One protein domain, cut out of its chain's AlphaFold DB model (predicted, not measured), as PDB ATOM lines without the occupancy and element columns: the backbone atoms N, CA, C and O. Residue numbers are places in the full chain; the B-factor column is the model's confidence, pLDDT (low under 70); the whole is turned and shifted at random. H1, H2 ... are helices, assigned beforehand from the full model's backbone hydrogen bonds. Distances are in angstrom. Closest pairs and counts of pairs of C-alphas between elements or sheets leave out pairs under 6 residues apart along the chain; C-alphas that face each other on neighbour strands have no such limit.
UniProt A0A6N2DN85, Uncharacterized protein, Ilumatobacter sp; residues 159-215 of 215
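This is residues 159 to 215 of the 215 residues of an uncharacterized protein of Ilumatobacter sp (UniProt A0A6N2DN85). A short helical hairpin, H1 and H2, is joined at one corner to a third helix, H4, where the last residues of H2 meet the last residues of H4. The small helix H3 sits at the turn between H2 and H4, near H4, and H5 follows H4 as a short helix that touches no other; residues 189 to 194 stick out. The printed part has 57 residues with five named helices, in the order H1, H2, H3, H4, H5, and no named strand, and its class is all helix. It is compact, with a radius of gyration of the C-alphas of 10.7 A, and rounded, spanning 25 by 24 by 18 A.

H1 takes residues 159 to 168 and begins at C-alpha 159, (248.872, 180.879, 211.014); it is 14.1 A from first to last C-alpha. H2, residues 173 to 182, is 14.3 A long and ends at C-alpha 182, (258.827, 183.474, 212.944). H3 is residues 185 to 188, 5.3 A long. H4, residues 193 to 202, is 14.3 A long. H5, residues 207 to 213, is 9.9 A long and ends at C-alpha 213, (261.013, 166.004, 204.544).

H1 and H2 form a helical hairpin and touch, with their closest C-alphas, those of Val 163 and Ala 176, 5.0 A apart. They run opposite ways at a steep tilt of 41 degrees. H2 and H4 touch only at their ends, where the closest C-alphas, those of Asp 182 and Val 199, are 6.0 A apart. Their lines stand at a steep tilt of 57 degrees, and they run opposite ways. H3 and H4 are close but not clearly touching, the closest C-alphas being those of Thr 187 and Ala 195 at 6.5 A. H5 touches no helix; H4 and H5 are apart, and so are H2 and H5. H1 is apart from H3, H4 and H5. In H1, H2, H4 and H5 every O i to N i+4 pair is within hydrogen-bond range; H3, with four residues, is too short for such a pair, and its one O i to N i+3 pair is within range.

The C-alphas farthest apart are those of Glu 186 and Gly 215, at 27.7 A. The printed part has no cut and ends at residue 215, the chain's last residue. The four links between the helices are tight. Residues 189 to 194, of which 193 and 194 belong to H4, stand free. The mean pLDDT of the printed part is 77.0; this predicted model has low confidence, under 70, at residues 184 to 193 and 214 to 215, and the mean of H3 is 55.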
ATOM      1  N   ARG A 159     247.752 181.550 210.343       79.06
ATOM      2  CA  ARG A 159     248.872 180.879 211.014       79.06
ATOM      3  C   ARG A 159     248.525 179.483 211.500       79.06
ATOM      4  O   ARG A 159     249.343 178.588 211.316       79.06
ATOM      5  N   ASP A 160     247.335 179.270 212.050       80.56
ATOM      6  CA  ASP A 160     246.893 177.928 212.448       80.56
ATOM      7  C   ASP A 160     246.789 177.002 211.231       80.56
ATOM      8  O   ASP A 160     247.297 175.881 211.250       80.56
ATOM      9  N   GLN A 161     246.249 177.514 210.124       76.38
ATOM     10  CA  GLN A 161     246.176 176.782 208.859       76.38
ATOM     11  C   GLN A 161     247.569 176.443 208.302       76.38
ATOM     12  O   GLN A 161     247.801 175.324 207.839       76.38
ATOM     13  N   LEU A 162     248.529 177.372 208.398       79.62
ATOM     14  CA  LEU A 162     249.925 177.118 208.030       79.62
ATOM     15  C   LEU A 162     250.568 176.047 208.924       79.62
ATOM     16  O   LEU A 162     251.309 175.195 208.429       79.62
ATOM     17  N   VAL A 163     250.292 176.061 210.231       84.94
ATOM     18  CA  VAL A 163     250.774 175.031 211.163       84.94
ATOM     19  C   VAL A 163     250.247 173.658 210.753       84.94
ATOM     20  O   VAL A 163     251.035 172.713 210.662       84.94
ATOM     21  N   ASP A 164     248.955 173.545 210.455       83.19
ATOM     22  CA  ASP A 164     248.340 172.287 210.027       83.19
ATOM     23  C   ASP A 164     248.939 171.770 208.710       83.19
ATOM     24  O   ASP A 164     249.235 170.576 208.585       83.19
ATOM     25  N   GLU A 165     249.204 172.656 207.747       79.88
ATOM     26  CA  GLU A 165     249.846 172.294 206.479       79.88
ATOM     27  C   GLU A 165     251.299 171.826 206.672       79.88
ATOM     28  O   GLU A 165     251.730 170.832 206.072       79.88
ATOM     29  N   LEU A 166     252.062 172.485 207.548       83.12
ATOM     30  CA  LEU A 166     253.431 172.082 207.886       83.12
ATOM     31  C   LEU A 166     253.452 170.721 208.592       83.12
ATOM     32  O   LEU A 166     254.269 169.858 208.253       83.12
ATOM     33  N   VAL A 167     252.528 170.480 209.522       86.38
ATOM     34  CA  VAL A 167     252.390 169.173 210.179       86.38
ATOM     35  C   VAL A 167     252.015 168.091 209.166       86.38
ATOM     36  O   VAL A 167     252.620 167.016 209.162       86.38
ATOM     37  N   ALA A 168     251.079 168.373 208.256       85.00
ATOM     38  CA  ALA A 168     250.723 167.460 207.169       85.00
ATOM     39  C   ALA A 168     251.911 167.170 206.232       85.00
ATOM     40  O   ALA A 168     252.027 166.063 205.704       85.00
ATOM     41  N   SER A 169     252.823 168.134 206.084       81.06
ATOM     42  CA  SER A 169     254.072 168.008 205.325       81.06
ATOM     43  C   SER A 169     255.179 167.245 206.073       81.06
ATOM     44  O   SER A 169     256.245 167.006 205.510       81.06
ATOM     45  N   GLY A 170     254.938 166.817 207.318       84.19
ATOM     46  CA  GLY A 170     255.838 165.960 208.099       84.19
ATOM     47  C   GLY A 170     256.667 166.681 209.168       84.19
ATOM     48  O   GLY A 170     257.448 166.026 209.877       84.19
ATOM     49  N   PHE A 171     256.500 167.997 209.323       86.56
ATOM     50  CA  PHE A 171     257.045 168.715 210.473       86.56
ATOM     51  C   PHE A 171     256.340 168.264 211.759       86.56
ATOM     52  O   PHE A 171     255.184 167.840 211.766       86.56
ATOM     53  N   THR A 172     257.047 168.332 212.880       90.31
ATOM     54  CA  THR A 172     256.418 168.180 214.192       90.31
ATOM     55  C   THR A 172     255.608 169.428 214.525       90.31
ATOM     56  O   THR A 172     255.904 170.521 214.053       90.31
ATOM     57  N   GLU A 173     254.624 169.296 215.409       87.38
ATOM     58  CA  GLU A 173     253.788 170.425 215.836       87.38
ATOM     59  C   GLU A 173     254.601 171.562 216.491       87.38
ATOM     60  O   GLU A 173     254.235 172.729 216.404       87.38
ATOM     61  N   THR A 174     255.733 171.239 217.126       90.12
ATOM     62  CA  THR A 174     256.651 172.245 217.690       90.12
ATOM     63  C   THR A 174     257.431 172.981 216.601       90.12
ATOM     64  O   THR A 174     257.510 174.205 216.646       90.12
ATOM     65  N   GLU A 175     257.962 172.257 215.610       86.88
ATOM     66  CA  GLU A 175     258.644 172.855 214.452       86.88
ATOM     67  C   GLU A 175     257.675 173.739 213.652       86.88
ATOM     68  O   GLU A 175     257.990 174.886 213.352       86.88
ATOM     69  N   ALA A 176     256.470 173.235 213.371       87.69
ATOM     70  CA  ALA A 176     255.445 173.935 212.604       87.69
ATOM     71  C   ALA A 176     255.000 175.244 213.274       87.69
ATOM     72  O   ALA A 176     254.937 176.276 212.610       87.69
ATOM     73  N   ARG A 177     254.759 175.232 214.593       87.19
ATOM     74  CA  ARG A 177     254.419 176.453 215.342       87.19
ATOM     75  C   ARG A 177     255.550 177.471 215.367       87.19
ATOM     76  O   ARG A 177     255.269 178.657 215.270       87.19
ATOM     77  N   CYS A 178     256.800 177.023 215.494       87.75
ATOM     78  CA  CYS A 178     257.941 177.932 215.441       87.75
ATOM     79  C   CYS A 178     258.039 178.600 214.064       87.75
ATOM     80  O   CYS A 178     258.054 179.822 213.973       87.75
ATOM     81  N   ILE A 179     257.979 177.813 212.981       84.56
ATOM     82  CA  ILE A 179     258.015 178.356 211.617       84.56
ATOM     83  C   ILE A 179     256.880 179.363 211.407       84.56
ATOM     84  O   ILE A 179     257.125 180.457 210.915       84.56
ATOM     85  N   ALA A 180     255.646 179.021 211.785       84.06
ATOM     86  CA  ALA A 180     254.501 179.912 211.603       84.06
ATOM     87  C   ALA A 180     254.610 181.210 212.427       84.06
ATOM     88  O   ALA A 180     254.129 182.250 211.979       84.06
ATOM     89  N   ALA A 181     255.257 181.165 213.597       83.19
ATOM     90  CA  ALA A 181     255.469 182.331 214.450       83.19
ATOM     91  C   ALA A 181     256.558 183.276 213.915       83.19
ATOM     92  O   ALA A 181     256.390 184.495 213.998       83.19
ATOM     93  N   ASP A 182     257.638 182.721 213.361       81.69
ATOM     94  CA  ASP A 182     258.827 183.474 212.944       81.69
ATOM     95  C   ASP A 182     258.854 183.813 211.447       81.69
ATOM     96  O   ASP A 182     259.619 184.680 211.020       81.69
ATOM     97  N   ILE A 183     258.011 183.181 210.625       76.44
ATOM     98  CA  ILE A 183     257.906 183.544 209.213       76.44
ATOM     99  C   ILE A 183     257.254 184.923 209.077       76.44
ATOM    100  O   ILE A 183     256.092 185.139 209.433       76.44
ATOM    101  N   ALA A 184     258.022 185.879 208.553       64.12
ATOM    102  CA  ALA A 184     257.478 187.174 208.187       64.12
ATOM    103  C   ALA A 184     256.608 187.022 206.934       64.12
ATOM    104  O   ALA A 184     256.886 186.224 206.034       64.12
ATOM    105  N   ILE A 185     255.546 187.808 206.852       54.03
ATOM    106  CA  ILE A 185     254.565 187.659 205.777       54.03
ATOM    107  C   ILE A 185     255.138 188.103 204.427       54.03
ATOM    108  O   ILE A 185     254.893 187.487 203.390       54.03
ATOM    109  N   GLU A 186     256.016 189.101 204.469       54.03
ATOM    110  CA  GLU A 186     256.811 189.585 203.341       54.03
ATOM    111  C   GLU A 186     257.662 188.465 202.706       54.03
ATOM    112  O   GLU A 186     257.904 188.447 201.496       54.03
ATOM    113  N   THR A 187     258.069 187.475 203.506       56.97
ATOM    114  CA  THR A 187     258.834 186.302 203.058       56.97
ATOM    115  C   THR A 187     258.004 185.284 202.284       56.97
ATOM    116  O   THR A 187     258.536 184.592 201.423       56.97
ATOM    117  N   LEU A 188     256.699 185.183 202.554       55.38
ATOM    118  CA  LEU A 188     255.810 184.222 201.883       55.38
ATOM    119  C   LEU A 188     255.480 184.636 200.439       55.38
ATOM    120  O   LEU A 188     255.135 183.797 199.603       55.38
ATOM    121  N   GLY A 189     255.586 185.933 200.137       49.25
ATOM    122  CA  GLY A 189     255.354 186.501 198.807       49.25
ATOM    123  C   GLY A 189     256.610 186.647 197.945       49.25
ATOM    124  O   GLY A 189     256.499 186.997 196.766       49.25
ATOM    125  N   THR A 190     257.794 186.396 198.505       53.94
ATOM    126  CA  THR A 190     259.085 186.611 197.848       53.94
ATOM    127  C   THR A 190     259.792 185.280 197.585       53.94
ATOM    128  O   THR A 190     259.657 184.323 198.337       53.94
ATOM    129  N   ASP A 191     260.595 185.199 196.519       58.78
ATOM    130  CA  ASP A 191     261.517 184.066 196.303       58.78
ATOM    131  C   ASP A 191     262.759 184.167 197.227       58.78
ATOM    132  O   ASP A 191     263.851 183.696 196.879       58.78
ATOM    133  N   ASP A 192     262.627 184.833 198.384       67.81
ATOM    134  CA  ASP A 192     263.729 185.104 199.303       67.81
ATOM    135  C   ASP A 192     264.022 183.888 200.184       67.81
ATOM    136  O   ASP A 192     263.664 183.777 201.357       67.81
ATOM    137  N   GLN A 193     264.722 182.939 199.568       68.56
ATOM    138  CA  GLN A 193     265.200 181.732 200.226       68.56
ATOM    139  C   GLN A 193     266.083 182.035 201.444       68.56
ATOM    140  O   GLN A 193     266.135 181.208 202.348       68.56
ATOM    141  N   ALA A 194     266.782 183.177 201.490       74.19
ATOM    142  CA  ALA A 194     267.668 183.490 202.609       74.19
ATOM    143  C   ALA A 194     266.873 183.721 203.896       74.19
ATOM    144  O   ALA A 194     267.237 183.184 204.939       74.19
ATOM    145  N   ALA A 195     265.758 184.438 203.798       70.75
ATOM    146  CA  ALA A 195     264.888 184.694 204.932       70.75
ATOM    147  C   ALA A 195     264.115 183.431 205.373       70.75
ATOM    148  O   ALA A 195     263.954 183.195 206.566       70.75
ATOM    149  N   ILE A 196     263.758 182.531 204.447       74.06
ATOM    150  CA  ILE A 196     263.220 181.200 204.804       74.06
ATOM    151  C   ILE A 196     264.262 180.364 205.573       74.06
ATOM    152  O   ILE A 196     263.930 179.710 206.561       74.06
ATOM    153  N   PHE A 197     265.532 180.385 205.152       77.00
ATOM    154  CA  PHE A 197     266.598 179.677 205.868       77.00
ATOM    155  C   PHE A 197     266.880 180.269 207.254       77.00
ATOM    156  O   PHE A 197     267.227 179.516 208.159       77.00
ATOM    157  N   GLU A 198     266.712 181.577 207.437       80.38
ATOM    158  CA  GLU A 198     266.844 182.238 208.740       80.38
ATOM    159  C   GLU A 198     265.749 181.796 209.724       80.38
ATOM    160  O   GLU A 198     266.045 181.538 210.892       80.38
ATOM    161  N   VAL A 199     264.513 181.600 209.250       82.56
ATOM    162  CA  VAL A 199     263.424 181.013 210.055       82.56
ATOM    163  C   VAL A 199     263.770 179.584 210.475       82.56
ATOM    164  O   VAL A 199     263.613 179.220 211.638       82.56
ATOM    165  N   PHE A 200     264.295 178.768 209.558       84.19
ATOM    166  CA  PHE A 200     264.704 177.401 209.894       84.19
ATOM    167  C   PHE A 200     265.864 177.353 210.892       84.19
ATOM    168  O   PHE A 200     265.834 176.510 211.786       84.19
ATOM    169  N   ASP A 201     266.838 178.258 210.790       84.06
ATOM    170  CA  ASP A 201     267.924 178.373 211.772       84.06
ATOM    171  C   ASP A 201     267.386 178.805 213.147       84.06
ATOM    172  O   ASP A 201     267.724 178.203 214.163       84.06
ATOM    173  N   THR A 202     266.466 179.774 213.173       86.38
ATOM    174  CA  THR A 202     265.792 180.248 214.397       86.38
ATOM    175  C   THR A 202     264.994 179.137 215.082       86.38
ATOM    176  O   THR A 202     264.983 179.043 216.309       86.38
ATOM    177  N   CYS A 203     264.381 178.256 214.293       87.50
ATOM    178  CA  CYS A 203     263.601 177.121 214.776       87.50
ATOM    179  C   CYS A 203     264.415 175.838 215.008       87.50
ATOM    180  O   CYS A 203     263.817 174.779 215.216       87.50
ATOM    181  N   ASP A 204     265.752 175.905 214.969       86.19
ATOM    182  CA  ASP A 204     266.662 174.760 215.130       86.19
ATOM    183  C   ASP A 204     266.389 173.608 214.125       86.19
ATOM    184  O   ASP A 204     266.665 172.427 214.375       86.19
ATOM    185  N   ILE A 205     265.864 173.935 212.940       85.19
ATOM    186  CA  ILE A 205     265.546 172.970 211.884       85.19
ATOM    187  C   ILE A 205     266.783 172.747 211.018       85.19
ATOM    188  O   ILE A 205     267.135 173.527 210.134       85.19
ATOM    189  N   SER A 206     267.455 171.624 211.261       82.62
ATOM    190  CA  SER A 206     268.666 171.263 210.521       82.62
ATOM    191  C   SER A 206     268.414 170.970 209.030       82.62
ATOM    192  O   SER A 206     267.370 170.454 208.633       82.62
ATOM    193  N   LEU A 207     269.433 171.189 208.191       77.81
ATOM    194  CA  LEU A 207     269.401 170.799 206.771       77.81
ATOM    195  C   LEU A 207     269.188 169.287 206.565       77.81
ATOM    196  O   LEU A 207     268.642 168.879 205.543       77.81
ATOM    197  N   GLU A 208     269.616 168.458 207.522       81.50
ATOM    198  CA  GLU A 208     269.372 167.010 207.502       81.50
ATOM    199  C   GLU A 208     267.877 166.718 207.679       81.50
ATOM    200  O   GLU A 208     267.299 165.999 206.866       81.50
ATOM    201  N   ARG A 209     267.230 167.384 208.646       80.81
ATOM    202  CA  ARG A 209     265.777 167.328 208.865       80.81
ATOM    203  C   ARG A 209     264.989 167.787 207.635       80.81
ATOM    204  O   ARG A 209     264.024 167.134 207.257       80.81
ATOM    205  N   LEU A 210     265.419 168.857 206.964       78.44
ATOM    206  CA  LEU A 210     264.802 169.304 205.705       78.44
ATOM    207  C   LEU A 210     264.982 168.280 204.573       78.44
ATOM    208  O   LEU A 210     264.069 168.065 203.776       78.44
ATOM    209  N   GLY A 211     266.139 167.614 204.519       75.19
ATOM    210  CA  GLY A 211     266.403 166.527 203.578       75.19
ATOM    211  C   GLY A 211     265.519 165.294 203.797       75.19
ATOM    212  O   GLY A 211     265.173 164.627 202.826       75.19
ATOM    213  N   GLU A 212     265.119 165.008 205.040       80.25
ATOM    214  CA  GLU A 212     264.166 163.937 205.373       80.25
ATOM    215  C   GLU A 212     262.729 164.257 204.937       80.25
ATOM    216  O   GLU A 212     261.976 163.343 204.611       80.25
ATOM    217  N   LEU A 213     262.351 165.539 204.927       76.00
ATOM    218  CA  LEU A 213     261.013 166.004 204.544       76.00
ATOM    219  C   LEU A 213     260.837 166.136 203.023       76.00
ATOM    220  O   LEU A 213     259.727 166.005 202.516       76.00
ATOM    221  N   GLY A 214     261.923 166.383 202.285       60.72
ATOM    222  CA  GLY A 214     261.924 166.490 200.818       60.72
ATOM    223  C   GLY A 214     262.168 165.176 200.059       60.72
ATOM    224  O   GLY A 214     262.385 165.227 198.845       60.72
ATOM    225  N   GLY A 215     262.212 164.038 200.762       43.78
ATOM    226  CA  GLY A 215     262.565 162.707 200.244       43.78
ATOM    227  C   GLY A 215     261.389 161.829 199.835       43.78
ATOM    228  O   GLY A 215     260.350 161.850 200.526       43.78
TER     229      GLY A 215